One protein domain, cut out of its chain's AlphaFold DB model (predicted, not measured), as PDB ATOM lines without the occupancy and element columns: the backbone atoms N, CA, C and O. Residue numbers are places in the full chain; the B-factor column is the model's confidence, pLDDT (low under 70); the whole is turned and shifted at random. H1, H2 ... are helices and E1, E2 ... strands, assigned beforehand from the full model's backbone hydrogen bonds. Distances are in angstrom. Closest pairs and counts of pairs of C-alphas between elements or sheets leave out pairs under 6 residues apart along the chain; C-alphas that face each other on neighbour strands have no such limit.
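This is residues 11 to 111 of the 112 residues of an uncharacterized protein of Actinoplanes ianthinogenes (UniProt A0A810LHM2). A long helix, H2, runs along one face of a two-stranded hairpin, E1 and E2, with H5 packed slantwise on residues 32 to 36 of H2. Short helices H3 and H4 lie near the hairpin's open end, H1 beyond its turn, and residues 94 to 111, with H6, stick out as a free arm. The printed part has 101 residues, mostly helix, in the order H1, H2, H3, E1, E2, H4, H5, H6; the sheet is antiparallel. It is loose, with a radius of gyration of the C-alphas of 16.2 A, and elongated, spanning 54 by 30 by 22 A.

H1, residues 11 to 16, is close to but not clearly touching H2, residues 19 to 37, at a shallow tilt of 32 degrees; their closest C-alphas, Met 15 and Val 21, are 7.4 A apart. H3, residues 40 to 44, only just touches H4, residues 70 to 77, with 3 pairs of C-alphas within 8 A, the closest Ser 41 and Val 73, 7.0 A. E1, residues 49 to 55, and E2, residues 59 to 65, form an antiparallel hairpin at 158 degrees; N 52 and O 62 are 2.9 A apart, within hydrogen-bond range. The closest C-alphas of H2 and E2 are Ala 22 and Ala 59, 5.4 A. H5, residues 79 to 86, touches H2 at Val 32 and Ala 83, their closest C-alphas, 5.4 A, opposite ways at a steep tilt of 57 degrees. H6, residues 94 to 109, is apart from H5. In the six helices every O i to N i+4 pair is within hydrogen-bond range.

H1 begins with C-alpha 11 at (47.375, 25.004, -5.109). H2 measures 26.3 A, E1 20.1 A, E2 20.7 A and H6 22.6 A, ending with C-alpha 109 at (59.214, 39.679, -21.805).

The C-alphas farthest apart, Arg 44 and Ala 111, are 54.3 A apart. The printed part has no cut and no long link. pLDDT is under 70 at residues 96 to 97 and 109 to 111.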
ATOM      1  N   GLY A  11      48.493  25.216  -6.026       79.94
ATOM      2  CA  GLY A  11      47.375  25.004  -5.109       79.94
ATOM      3  C   GLY A  11      46.207  25.953  -5.377       79.94
ATOM      4  O   GLY A  11      45.055  25.539  -5.325       79.94
ATOM      5  N   MET A  12      46.482  27.201  -5.776       84.12
ATOM      6  CA  MET A  12      45.442  28.116  -6.264       84.12
ATOM      7  C   MET A  12      44.762  27.591  -7.537       84.12
ATOM      8  O   MET A  12      43.543  27.677  -7.663       84.12
ATOM      9  N   GLY A  13      45.530  27.037  -8.480       81.25
ATOM     10  CA  GLY A  13      44.983  26.436  -9.697       81.25
ATOM     11  C   GLY A  13      44.118  25.206  -9.415       81.25
ATOM     12  O   GLY A  13      43.056  25.054 -10.009       81.25
ATOM     13  N   GLU A  14      44.544  24.357  -8.482       83.12
ATOM     14  CA  GLU A  14      43.784  23.182  -8.040       83.12
ATOM     15  C   GLU A  14      42.483  23.592  -7.332       83.12
ATOM     16  O   GLU A  14      41.416  23.072  -7.655       83.12
ATOM     17  N   MET A  15      42.533  24.606  -6.464       86.31
ATOM     18  CA  MET A  15      41.348  25.164  -5.803       86.31
ATOM     19  C   MET A  15      40.336  25.729  -6.811       86.31
ATOM     20  O   MET A  15      39.139  25.480  -6.693       86.31
ATOM     21  N   LEU A  16      40.790  26.450  -7.840       87.31
ATOM     22  CA  LEU A  16      39.912  27.018  -8.876       87.31
ATOM     23  C   LEU A  16      39.269  25.967  -9.797       87.31
ATOM     24  O   LEU A  16      38.339  26.286 -10.538       87.31
ATOM     25  N   ARG A  17      39.767  24.730  -9.762       86.06
ATOM     26  CA  ARG A  17      39.190  23.568 -10.452       86.06
ATOM     27  C   ARG A  17      38.371  22.682  -9.519       86.06
ATOM     28  O   ARG A  17      37.873  21.647  -9.951       86.06
ATOM     29  N   SER A  18      38.250  23.056  -8.248       87.25
ATOM     30  CA  SER A  18      37.481  22.286  -7.277       87.25
ATOM     31  C   SER A  18      35.982  22.349  -7.586       87.25
ATOM     32  O   SER A  18      35.472  23.345  -8.109       87.25
ATOM     33  N   GLY A  19      35.267  21.281  -7.223       87.38
ATOM     34  CA  GLY A  19      33.816  21.196  -7.406       87.38
ATOM     35  C   GLY A  19      33.048  22.276  -6.639       87.38
ATOM     36  O   GLY A  19      32.021  22.744  -7.114       87.38
ATOM     37  N   GLU A  20      33.568  22.733  -5.498       89.25
ATOM     38  CA  GLU A  20      32.952  23.799  -4.696       89.25
ATOM     39  C   GLU A  20      32.969  25.149  -5.425       89.25
ATOM     40  O   GLU A  20      31.965  25.870  -5.458       89.25
ATOM     41  N   VAL A  21      34.095  25.480  -6.066       89.06
ATOM     42  CA  VAL A  21      34.202  26.691  -6.890       89.06
ATOM     43  C   VAL A  21      33.288  26.579  -8.107       89.06
ATOM     44  O   VAL A  21      32.566  27.529  -8.404       89.06
ATOM     45  N   ALA A  22      33.251  25.418  -8.766       89.69
ATOM     46  CA  ALA A  22      32.349  25.183  -9.893       89.69
ATOM     47  C   ALA A  22      30.869  25.347  -9.498       89.69
ATOM     48  O   ALA A  22      30.131  26.050 -10.182       89.69
ATOM     49  N   ALA A  23      30.450  24.787  -8.359       91.00
ATOM     50  CA  ALA A  23      29.086  24.922  -7.849       91.00
ATOM     51  C   ALA A  23      28.730  26.381  -7.524       91.00
ATOM     52  O   ALA A  23      27.630  26.843  -7.827       91.00
ATOM     53  N   THR A  24      29.678  27.132  -6.960       91.81
ATOM     54  CA  THR A  24      29.487  28.560  -6.674       91.81
ATOM     55  C   THR A  24      29.303  29.367  -7.961       91.81
ATOM     56  O   THR A  24      28.429  30.230  -8.028       91.81
ATOM     57  N   ILE A  25      30.098  29.082  -8.999       92.12
ATOM     58  CA  ILE A  25      29.978  29.735 -10.311       92.12
ATOM     59  C   ILE A  25      28.633  29.392 -10.951       92.12
ATOM     60  O   ILE A  25      27.933  30.300 -11.392       92.12
ATOM     61  N   ALA A  26      28.239  28.119 -10.927       92.88
ATOM     62  CA  ALA A  26      26.960  27.665 -11.460       92.88
ATOM     63  C   ALA A  26      25.764  28.337 -10.770       92.88
ATOM     64  O   ALA A  26      24.790  28.702 -11.429       92.88
ATOM     65  N   LEU A  27      25.839  28.555  -9.454       94.00
ATOM     66  CA  LEU A  27      24.806  29.275  -8.710       94.00
ATOM     67  C   LEU A  27      24.707  30.734  -9.169       94.00
ATOM     68  O   LEU A  27      23.618  31.208  -9.481       94.00
ATOM     69  N   ARG A  28      25.839  31.437  -9.286       94.19
ATOM     70  CA  ARG A  28      25.847  32.831  -9.763       94.19
ATOM     71  C   ARG A  28      25.373  32.956 -11.205       94.19
ATOM     72  O   ARG A  28      24.642  33.887 -11.518       94.19
ATOM     73  N   ALA A  29      25.734  32.012 -12.067       93.25
ATOM     74  CA  ALA A  29      25.251  31.983 -13.442       93.25
ATOM     75  C   ALA A  29      23.723  31.796 -13.514       93.25
ATOM     76  O   ALA A  29      23.087  32.394 -14.372       93.25
ATOM     77  N   ALA A  30      23.118  31.044 -12.584       94.88
ATOM     78  CA  ALA A  30      21.658  30.857 -12.504       94.88
ATOM     79  C   ALA A  30      20.959  32.145 -12.096       94.88
ATOM     80  O   ALA A  30      19.912  32.485 -12.636       94.88
ATOM     81  N   GLU A  31      21.540  32.874 -11.145       94.81
ATOM     82  CA  GLU A  31      21.009  34.171 -10.741       94.81
ATOM     83  C   GLU A  31      21.060  35.177 -11.903       94.81
ATOM     84  O   GLU A  31      20.095  35.914 -12.110       94.81
ATOM     85  N   VAL A  32      22.141  35.175 -12.698       94.44
ATOM     86  CA  VAL A  32      22.252  36.013 -13.905       94.44
ATOM     87  C   VAL A  32      21.231  35.601 -14.957       94.44
ATOM     88  O   VAL A  32      20.495  36.458 -15.435       94.44
ATOM     89  N   GLU A  33      21.165  34.316 -15.308       95.12
ATOM     90  CA  GLU A  33      20.193  33.782 -16.267       95.12
ATOM     91  C   GLU A  33      18.775  34.202 -15.883       95.12
ATOM     92  O   GLU A  33      18.066  34.795 -16.689       95.12
ATOM     93  N   ARG A  34      18.388  33.983 -14.623       94.31
ATOM     94  CA  ARG A  34      17.074  34.369 -14.117       94.31
ATOM     95  C   ARG A  34      16.819  35.870 -14.259       94.31
ATOM     96  O   ARG A  34      15.766  36.258 -14.755       94.31
ATOM     97  N   ALA A  35      17.775  36.708 -13.859       93.38
ATOM     98  CA  ALA A  35      17.634  38.159 -13.958       93.38
ATOM     99  C   ALA A  35      17.505  38.641 -15.416       93.38
ATOM    100  O   ALA A  35      16.748  39.573 -15.694       93.38
ATOM    101  N   VAL A  36      18.209  38.003 -16.355       93.69
ATOM    102  CA  VAL A  36      18.095  38.297 -17.793       93.69
ATOM    103  C   VAL A  36      16.740  37.833 -18.328       93.69
ATOM    104  O   VAL A  36      16.068  38.595 -19.022       93.69
ATOM    105  N   SER A  37      16.309  36.623 -17.974       93.25
ATOM    106  CA  SER A  37      15.034  36.034 -18.402       93.25
ATOM    107  C   SER A  37      13.815  36.823 -17.921       93.25
ATOM    108  O   SER A  37      12.800  36.864 -18.609       93.25
ATOM    109  N   GLU A  38      13.910  37.499 -16.773       94.12
ATOM    110  CA  GLU A  38      12.848  38.361 -16.235       94.12
ATOM    111  C   GLU A  38      12.801  39.758 -16.900       94.12
ATOM    112  O   GLU A  38      11.853  40.523 -16.691       94.12
ATOM    113  N   HIS A  39      13.784  40.121 -17.733       94.00
ATOM    114  CA  HIS A  39      13.834  41.439 -18.367       94.00
ATOM    115  C   HIS A  39      12.692  41.636 -19.382       94.00
ATOM    116  O   HIS A  39      12.469  40.814 -20.270       94.00
ATOM    117  N   GLN A  40      12.019  42.794 -19.337       93.19
ATOM    118  CA  GLN A  40      10.809  43.071 -20.129       93.19
ATOM    119  C   GLN A  40      10.971  42.793 -21.634       93.19
ATOM    120  O   GLN A  40      10.088  42.203 -22.252       93.19
ATOM    121  N   SER A  41      12.085  43.215 -22.240       91.50
ATOM    122  CA  SER A  41      12.338  42.990 -23.673       91.50
ATOM    123  C   SER A  41      12.613  41.522 -24.011       91.50
ATOM    124  O   SER A  41      12.315  41.107 -25.123       91.50
ATOM    125  N   ILE A  42      13.174  40.754 -23.075       92.56
ATOM    126  CA  ILE A  42      13.449  39.323 -23.258       92.56
ATOM    127  C   ILE A  42      12.126  38.562 -23.230       92.56
ATOM    128  O   ILE A  42      11.810  37.867 -24.191       92.56
ATOM    129  N   VAL A  43      11.296  38.823 -22.215       93.94
ATOM    130  CA  VAL A  43       9.951  38.242 -22.078       93.94
ATOM    131  C   VAL A  43       9.060  38.604 -23.266       93.94
ATOM    132  O   VAL A  43       8.437  37.735 -23.865       93.94
ATOM    133  N   ARG A  44       9.011  39.887 -23.650       93.31
ATOM    134  CA  ARG A  44       8.137  40.369 -24.734       93.31
ATOM    135  C   ARG A  44       8.430  39.712 -26.083       93.31
ATOM    136  O   ARG A  44       7.528  39.600 -26.908       93.31
ATOM    137  N   HIS A  45       9.691  39.389 -26.332       92.12
ATOM    138  CA  HIS A  45      10.147  38.830 -27.599       92.12
ATOM    139  C   HIS A  45      10.481  37.340 -27.496       92.12
ATOM    140  O   HIS A  45      11.071  36.815 -28.432       92.12
ATOM    141  N   GLU A  46      10.125  36.699 -26.375       92.38
ATOM    142  CA  GLU A  46      10.354  35.275 -26.111       92.38
ATOM    143  C   GLU A  46      11.795  34.849 -26.430       92.38
ATOM    144  O   GLU A  46      12.038  33.813 -27.041       92.38
ATOM    145  N   MET A  47      12.769  35.690 -26.059       93.38
ATOM    146  CA  MET A  47      14.169  35.420 -26.379       93.38
ATOM    147  C   MET A  47      14.701  34.332 -25.437       93.38
ATOM    148  O   MET A  47      14.746  34.578 -24.228       93.38
ATOM    149  N   PRO A  48      15.117  33.158 -25.945       93.88
ATOM    150  CA  PRO A  48      15.681  32.116 -25.099       93.88
ATOM    151  C   PRO A  48      16.990  32.596 -24.470       93.88
ATOM    152  O   PRO A  48      17.815  33.252 -25.114       93.88
ATOM    153  N   VAL A  49      17.160  32.275 -23.191       94.31
ATOM    154  CA  VAL A  49      18.401  32.491 -22.450       94.31
ATOM    155  C   VAL A  49      18.928  31.119 -22.077       94.31
ATOM    156  O   VAL A  49      18.234  30.354 -21.416       94.31
ATOM    157  N   GLU A  50      20.140  30.807 -22.515       94.31
ATOM    158  CA  GLU A  50      20.780  29.524 -22.255       94.31
ATOM    159  C   GLU A  50      22.022  29.701 -21.395       94.31
ATOM    160  O   GLU A  50      22.716  30.724 -21.463       94.31
ATOM    161  N   ARG A  51      22.344  28.659 -20.626       94.88
ATOM    162  CA  ARG A  51      23.621  28.559 -19.933       94.88
ATOM    163  C   ARG A  51      24.421  27.368 -20.407       94.88
ATOM    164  O   ARG A  51      23.886  26.274 -20.566       94.88
ATOM    165  N   HIS A  52      25.729  27.556 -20.507       94.25
ATOM    166  CA  HIS A  52      26.643  26.487 -20.862       94.25
ATOM    167  C   HIS A  52      27.841  26.459 -19.914       94.25
ATOM    168  O   HIS A  52      28.622  27.408 -19.834       94.25
ATOM    169  N   ALA A  53      28.020  25.342 -19.210       92.19
ATOM    170  CA  ALA A  53      29.186  25.136 -18.365       92.19
ATOM    171  C   ALA A  53      30.401  24.735 -19.203       92.19
ATOM    172  O   ALA A  53      30.321  23.888 -20.091       92.19
ATOM    173  N   TYR A  54      31.556  25.318 -18.904       89.88
ATOM    174  CA  TYR A  54      32.807  24.975 -19.567       89.88
ATOM    175  C   TYR A  54      33.967  24.982 -18.575       89.88
ATOM    176  O   TYR A  54      33.903  25.516 -17.468       89.88
ATOM    177  N   THR A  55      35.066  24.340 -18.957       86.25
ATOM    178  CA  THR A  55      36.291  24.336 -18.156       86.25
ATOM    179  C   THR A  55      37.462  24.715 -19.044       86.25
ATOM    180  O   THR A  55      37.690  24.097 -20.081       86.25
ATOM    181  N   SER A  56      38.199  25.744 -18.636       82.50
ATOM    182  CA  SER A  56      39.458  26.150 -19.259       82.50
ATOM    183  C   SER A  56      40.614  25.877 -18.291       82.50
ATOM    184  O   SER A  56      40.830  24.758 -17.835       82.50
ATOM    185  N   ASP A  57      41.354  26.916 -17.920       82.31
ATOM    186  CA  ASP A  57      42.260  26.947 -16.779       82.31
ATOM    187  C   ASP A  57      41.542  26.800 -15.422       82.31
ATOM    188  O   ASP A  57      42.162  26.325 -14.464       82.31
ATOM    189  N   ARG A  58      40.250  27.158 -15.368       85.44
ATOM    190  CA  ARG A  58      39.336  27.143 -14.211       85.44
ATOM    191  C   ARG A  58      37.905  26.816 -14.659       85.44
ATOM    192  O   ARG A  58      37.625  26.848 -15.859       85.44
ATOM    193  N   ALA A  59      37.016  26.532 -13.709       89.25
ATOM    194  CA  ALA A  59      35.587  26.403 -13.997       89.25
ATOM    195  C   ALA A  59      35.003  27.741 -14.494       89.25
ATOM    196  O   ALA A  59      35.402  28.810 -14.020       89.25
ATOM    197  N   GLY A  60      34.081  27.676 -15.452       92.31
ATOM    198  CA  GLY A  60      33.382  28.825 -16.018       92.31
ATOM    199  C   GLY A  60      31.979  28.449 -16.488       92.31
ATOM    200  O   GLY A  60      31.690  27.281 -16.741       92.31
ATOM    201  N   GLU A  61      31.112  29.449 -16.594       94.00
ATOM    202  CA  GLU A  61      29.794  29.316 -17.208       94.00
ATOM    203  C   GLU A  61      29.544  30.492 -18.146       94.00
ATOM    204  O   GLU A  61      29.859  31.638 -17.810       94.00
ATOM    205  N   ASP A  62      28.975  30.186 -19.305       94.25
ATOM    206  CA  ASP A  62      28.460  31.158 -20.258       94.25
ATOM    207  C   ASP A  62      26.956  31.323 -20.049       94.25
ATOM    208  O   ASP A  62      26.253  30.346 -19.801       94.25
ATOM    209  N   VAL A  63      26.465  32.557 -20.180       93.44
ATOM    210  CA  VAL A  63      25.035  32.891 -20.209       93.44
ATOM    211  C   VAL A  63      24.776  33.670 -21.492       93.44
ATOM    212  O   VAL A  63      25.382  34.723 -21.706       93.44
ATOM    213  N   THR A  64      23.904  33.151 -22.351       94.06
ATOM    214  CA  THR A  64      23.712  33.647 -23.719       94.06
ATOM    215  C   THR A  64      22.242  33.914 -23.995       94.06
ATOM    216  O   THR A  64      21.396  33.088 -23.682       94.06
ATOM    217  N   ILE A  65      21.938  35.052 -24.623       94.25
ATOM    218  CA  ILE A  65      20.615  35.313 -25.201       94.25
ATOM    219  C   ILE A  65      20.634  34.756 -26.628       94.25
ATOM    220  O   ILE A  65      21.211  35.377 -27.524       94.25
ATOM    221  N   GLU A  66      20.032  33.592 -26.849       92.94
ATOM    222  CA  GLU A  66      20.070  32.873 -28.128       92.94
ATOM    223  C   GLU A  66      18.999  33.396 -29.100       92.94
ATOM    224  O   GLU A  66      18.113  32.700 -29.587       92.94
ATOM    225  N   HIS A  67      19.057  34.696 -29.377       92.38
ATOM    226  CA  HIS A  67      18.120  35.349 -30.278       92.38
ATOM    227  C   HIS A  67      18.816  36.433 -31.096       92.38
ATOM    228  O   HIS A  67      19.595  37.224 -30.563       92.38
ATOM    229  N   ALA A  68      18.483  36.545 -32.387       89.69
ATOM    230  CA  ALA A  68      19.068  37.563 -33.270       89.69
ATOM    231  C   ALA A  68      18.824  38.994 -32.750       89.69
ATOM    232  O   ALA A  68      19.697  39.858 -32.819       89.69
ATOM    233  N   GLY A  69      17.646  39.233 -32.164       89.38
ATOM    234  CA  GLY A  69      17.308  40.496 -31.502       89.38
ATOM    235  C   GLY A  69      18.015  40.716 -30.158       89.38
ATOM    236  O   GLY A  69      18.051  41.849 -29.680       89.38
ATOM    237  N   GLY A  70      18.607  39.672 -29.569       89.56
ATOM    238  CA  GLY A  70      19.343  39.743 -28.307       89.56
ATOM    239  C   GLY A  70      20.524  40.708 -28.381       89.56
ATOM    240  O   GLY A  70      20.751  41.472 -27.449       89.56
ATOM    241  N   LEU A  71      21.191  40.788 -29.536       91.62
ATOM    242  CA  LEU A  71      22.260  41.762 -29.766       91.62
ATOM    243  C   LEU A  71      21.756  43.211 -29.667       91.62
ATOM    244  O   LEU A  71      22.423  44.060 -29.081       91.62
ATOM    245  N   ALA A  72      20.582  43.503 -30.228       91.19
ATOM    246  CA  ALA A  72      19.998  44.842 -30.176       91.19
ATOM    247  C   ALA A  72      19.522  45.197 -28.758       91.19
ATOM    248  O   ALA A  72      19.684  46.337 -28.321       91.19
ATOM    249  N   VAL A  73      18.968  44.222 -28.031       91.44
ATOM    250  CA  VAL A  73      18.580  44.377 -26.623       91.44
ATOM    251  C   VAL A  73      19.809  44.641 -25.755       91.44
ATOM    252  O   VAL A  73      19.805  45.598 -24.984       91.44
ATOM    253  N   GLU A  74      20.884  43.875 -25.932       92.06
ATOM    254  CA  GLU A  74      22.137  44.077 -25.204       92.06
ATOM    255  C   GLU A  74      22.786  45.421 -25.555       92.06
ATOM    256  O   GLU A  74      23.189  46.163 -24.665       92.06
ATOM    257  N   ALA A  75      22.825  45.804 -26.832       89.25
ATOM    258  CA  ALA A  75      23.391  47.089 -27.243       89.25
ATOM    259  C   ALA A  75      22.613  48.292 -26.684       89.25
ATOM    260  O   ALA A  75      23.202  49.337 -26.408       89.25
ATOM    261  N   LYS A  76      21.290  48.161 -26.540       91.81
ATOM    262  CA  LYS A  76      20.418  49.243 -26.078       91.81
ATOM    263  C   LYS A  76      20.332  49.338 -24.556       91.81
ATOM    264  O   LYS A  76      20.281  50.448 -24.034       91.81
ATOM    265  N   TYR A  77      20.271  48.198 -23.871       91.69
ATOM    266  CA  TYR A  77      19.970  48.129 -22.439       91.69
ATOM    267  C   TYR A  77      21.113  47.551 -21.599       91.69
ATOM    268  O   TYR A  77      21.126  47.783 -20.401       91.69
ATOM    269  N   GLY A  78      22.071  46.829 -22.189       91.31
ATOM    270  CA  GLY A  78      23.168  46.199 -21.444       91.31
ATOM    271  C   GLY A  78      22.692  45.155 -20.432       91.31
ATOM    272  O   GLY A  78      23.234  45.084 -19.330       91.31
ATOM    273  N   VAL A  79      21.657  44.383 -20.781       93.12
ATOM    274  CA  VAL A  79      20.924  43.494 -19.866       93.12
ATOM    275  C   VAL A  79      21.848  42.488 -19.181       93.12
ATOM    276  O   VAL A  79      21.732  42.283 -17.976       93.12
ATOM    277  N   LEU A  80      22.805  41.902 -19.907       92.06
ATOM    278  CA  LEU A  80      23.759  40.949 -19.330       92.06
ATOM    279  C   LEU A  80      24.692  41.628 -18.322       92.06
ATOM    280  O   LEU A  80      24.963  41.091 -17.246       92.06
ATOM    281  N   ALA A  81      25.186  42.823 -18.657       91.38
ATOM    282  CA  ALA A  81      26.065  43.583 -17.775       91.38
ATOM    283  C   ALA A  81      25.340  44.037 -16.501       91.38
ATOM    284  O   ALA A  81      25.919  43.985 -15.413       91.38
ATOM    285  N   ASP A  82      24.084  44.460 -16.616       91.56
ATOM    286  CA  ASP A  82      23.293  44.897 -15.470       91.56
ATOM    287  C   ASP A  82      22.841  43.720 -14.598       91.56
ATOM    288  O   ASP A  82      22.972  43.799 -13.376       91.56
ATOM    289  N   ALA A  83      22.451  42.588 -15.192       92.31
ATOM    290  CA  ALA A  83      22.179  41.353 -14.457       92.31
ATOM    291  C   ALA A  83      23.416  40.866 -13.683       92.31
ATOM    292  O   ALA A  83      23.332  40.571 -12.491       92.31
ATOM    293  N   ALA A  84      24.594  40.869 -14.317       90.94
ATOM    294  CA  ALA A  84      25.849  40.519 -13.656       90.94
ATOM    295  C   ALA A  84      26.177  41.465 -12.485       90.94
ATOM    296  O   ALA A  84      26.628  41.022 -11.428       90.94
ATOM    297  N   ARG A  85      25.920  42.771 -12.623       90.94
ATOM    298  CA  ARG A  85      26.105  43.729 -11.520       90.94
ATOM    299  C   ARG A  85      25.118  43.501 -10.379       90.94
ATOM    300  O   ARG A  85      25.516  43.641  -9.224       90.94
ATOM    301  N   ALA A  86      23.873  43.138 -10.685       88.94
ATOM    302  CA  ALA A  86      22.844  42.867  -9.682       88.94
ATOM    303  C   ALA A  86      23.229  41.701  -8.757       88.94
ATOM    304  O   ALA A  86      22.947  41.743  -7.562       88.94
ATOM    305  N   VAL A  87      23.963  40.714  -9.278       88.88
ATOM    306  CA  VAL A  87      24.506  39.582  -8.501       88.88
ATOM    307  C   VAL A  87      25.923  39.839  -7.958       88.88
ATOM    308  O   VAL A  87      26.645  38.911  -7.592       88.88
ATOM    309  N   ALA A  88      26.340  41.110  -7.911       88.31
ATOM    310  CA  ALA A  88      27.642  41.573  -7.429       88.31
ATOM    311  C   ALA A  88      28.867  41.020  -8.192       88.31
ATOM    312  O   ALA A  88      29.976  40.978  -7.651       88.31
ATOM    313  N   LEU A  89      28.708  40.635  -9.463       89.69
ATOM    314  CA  LEU A  89      29.830  40.248 -10.319       89.69
ATOM    315  C   LEU A  89      30.500  41.472 -10.951       89.69
ATOM    316  O   LEU A  89      29.867  42.449 -11.360       89.69
ATOM    317  N   GLN A  90      31.826  41.404 -11.077       89.69
ATOM    318  CA  GLN A  90      32.590  42.432 -11.769       89.69
ATOM    319  C   GLN A  90      32.515  42.233 -13.286       89.69
ATOM    320  O   GLN A  90      33.075  41.285 -13.834       89.69
ATOM    321  N   VAL A  91      31.908  43.193 -13.981       87.31
ATOM    322  CA  VAL A  91      31.843  43.195 -15.446       87.31
ATOM    323  C   VAL A  91      33.136  43.764 -16.030       87.31
ATOM    324  O   VAL A  91      33.568  44.863 -15.678       87.31
ATOM    325  N   THR A  92      33.756  43.024 -16.950       85.12
ATOM    326  CA  THR A  92      34.912  43.497 -17.724       85.12
ATOM    327  C   THR A  92      34.654  43.308 -19.207       85.12
ATOM    328  O   THR A  92      34.098  42.297 -19.618       85.12
ATOM    329  N   THR A  93      35.071  44.270 -20.029       77.62
ATOM    330  CA  THR A  93      34.898  44.163 -21.484       77.62
ATOM    331  C   THR A  93      36.052  43.402 -22.131       77.62
ATOM    332  O   THR A  93      37.187  43.422 -21.639       77.62
ATOM    333  N   ALA A  94      35.812  42.803 -23.301       71.81
ATOM    334  CA  ALA A  94      36.855  42.135 -24.086       71.81
ATOM    335  C   ALA A  94      38.067  43.052 -24.353       71.81
ATOM    336  O   ALA A  94      39.219  42.624 -24.275       71.81
ATOM    337  N   ARG A  95      37.832  44.357 -24.567       70.88
ATOM    338  CA  ARG A  95      38.892  45.367 -24.735       70.88
ATOM    339  C   ARG A  95      39.744  45.538 -23.472       70.88
ATOM    340  O   ARG A  95      40.973  45.646 -23.557       70.88
ATOM    341  N   GLN A  96      39.118  45.546 -22.297       68.81
ATOM    342  CA  GLN A  96      39.819  45.610 -21.010       68.81
ATOM    343  C   GLN A  96      40.602  44.321 -20.726       68.81
ATOM    344  O   GLN A  96      41.722  44.374 -20.217       68.81
ATOM    345  N   GLN A  97      40.071  43.161 -21.115       66.69
ATOM    346  CA  GLN A  97      40.788  41.893 -20.988       66.69
ATOM    347  C   GLN A  97      41.983  41.808 -21.947       66.69
ATOM    348  O   GLN A  97      43.083  41.443 -21.529       66.69
ATOM    349  N   ALA A  98      41.819  42.213 -23.209       70.56
ATOM    350  CA  ALA A  98      42.887  42.215 -24.207       70.56
ATOM    351  C   ALA A  98      44.046  43.148 -23.819       70.56
ATOM    352  O   ALA A  98      45.217  42.779 -23.927       70.56
ATOM    353  N   THR A  99      43.741  44.343 -23.308       74.50
ATOM    354  CA  THR A  99      44.766  45.281 -22.814       74.50
ATOM    355  C   THR A  99      45.499  44.740 -21.586       74.50
ATOM    356  O   THR A  99      46.726  44.848 -21.524       74.50
ATOM    357  N   ARG A 100      44.793  44.092 -20.648       74.81
ATOM    358  CA  ARG A 100      45.419  43.388 -19.514       74.81
ATOM    359  C   ARG A 100      46.345  42.262 -19.979       74.81
ATOM    360  O   ARG A 100      47.481  42.197 -19.514       74.81
ATOM    361  N   ARG A 101      45.909  41.435 -20.937       75.62
ATOM    362  CA  ARG A 101      46.731  40.365 -21.533       75.62
ATOM    363  C   ARG A 101      48.000  40.919 -22.190       75.62
ATOM    364  O   ARG A 101      49.083  40.417 -21.914       75.62
ATOM    365  N   ARG A 102      47.893  42.001 -22.974       76.00
ATOM    366  CA  ARG A 102      49.054  42.670 -23.597       76.00
ATOM    367  C   ARG A 102      50.041  43.224 -22.570       76.00
ATOM    368  O   ARG A 102      51.246  43.066 -22.735       76.00
ATOM    369  N   ARG A 103      49.546  43.857 -21.498       75.88
ATOM    370  CA  ARG A 103      50.405  44.359 -20.411       75.88
ATOM    371  C   ARG A 103      51.134  43.226 -19.691       75.88
ATOM    372  O   ARG A 103      52.317  43.381 -19.407       75.88
ATOM    373  N   LYS A 104      50.455  42.103 -19.438       77.75
ATOM    374  CA  LYS A 104      51.077  40.905 -18.861       77.75
ATOM    375  C   LYS A 104      52.184  40.365 -19.775       77.75
ATOM    376  O   LYS A 104      53.315  40.262 -19.327       77.75
ATOM    377  N   ALA A 105      51.899  40.172 -21.065       75.81
ATOM    378  CA  ALA A 105      52.886  39.693 -22.036       75.81
ATOM    379  C   ALA A 105      54.143  40.586 -22.111       75.81
ATOM    380  O   ALA A 105      55.257  40.079 -22.151       75.81
ATOM    381  N   LYS A 106      53.980  41.917 -22.064       76.62
ATOM    382  CA  LYS A 106      55.116  42.857 -22.045       76.62
ATOM    383  C   LYS A 106      55.932  42.778 -20.747       76.62
ATOM    384  O   LYS A 106      57.143  42.953 -20.785       76.62
ATOM    385  N   LYS A 107      55.278  42.534 -19.606       76.19
ATOM    386  CA  LYS A 107      55.952  42.352 -18.313       76.19
ATOM    387  C   LYS A 107      56.763  41.056 -18.288       76.19
ATOM    388  O   LYS A 107      57.891  41.073 -17.816       76.19
ATOM    389  N   ASP A 108      56.207  39.981 -18.838       73.06
ATOM    390  CA  ASP A 108      56.859  38.670 -18.876       73.06
ATOM    391  C   ASP A 108      58.082  38.674 -19.823       73.06
ATOM    392  O   ASP A 108      59.074  38.013 -19.539       73.06
ATOM    393  N   GLN A 109      58.070  39.490 -20.889       69.25
ATOM    394  CA  GLN A 109      59.214  39.679 -21.805       69.25
ATOM    395  C   GLN A 109      60.336  40.579 -21.258       69.25
ATOM    396  O   GLN A 109      61.463  40.485 -21.727       69.25
ATOM    397  N   GLY A 110      60.047  41.469 -20.304       59.22
ATOM    398  CA  GLY A 110      61.047  42.358 -19.690       59.22
ATOM    399  C   GLY A 110      61.714  41.787 -18.435       59.22
ATOM    400  O   GLY A 110      62.543  42.460 -17.834       59.22
ATOM    401  N   ALA A 111      61.308  40.589 -18.011       56.84
ATOM    402  CA  ALA A 111      61.854  39.872 -16.860       56.84
ATOM    403  C   ALA A 111      62.790  38.714 -17.268       56.84
ATOM    404  O   ALA A 111      63.110  37.876 -16.427       56.84
TER     405      ALA A 111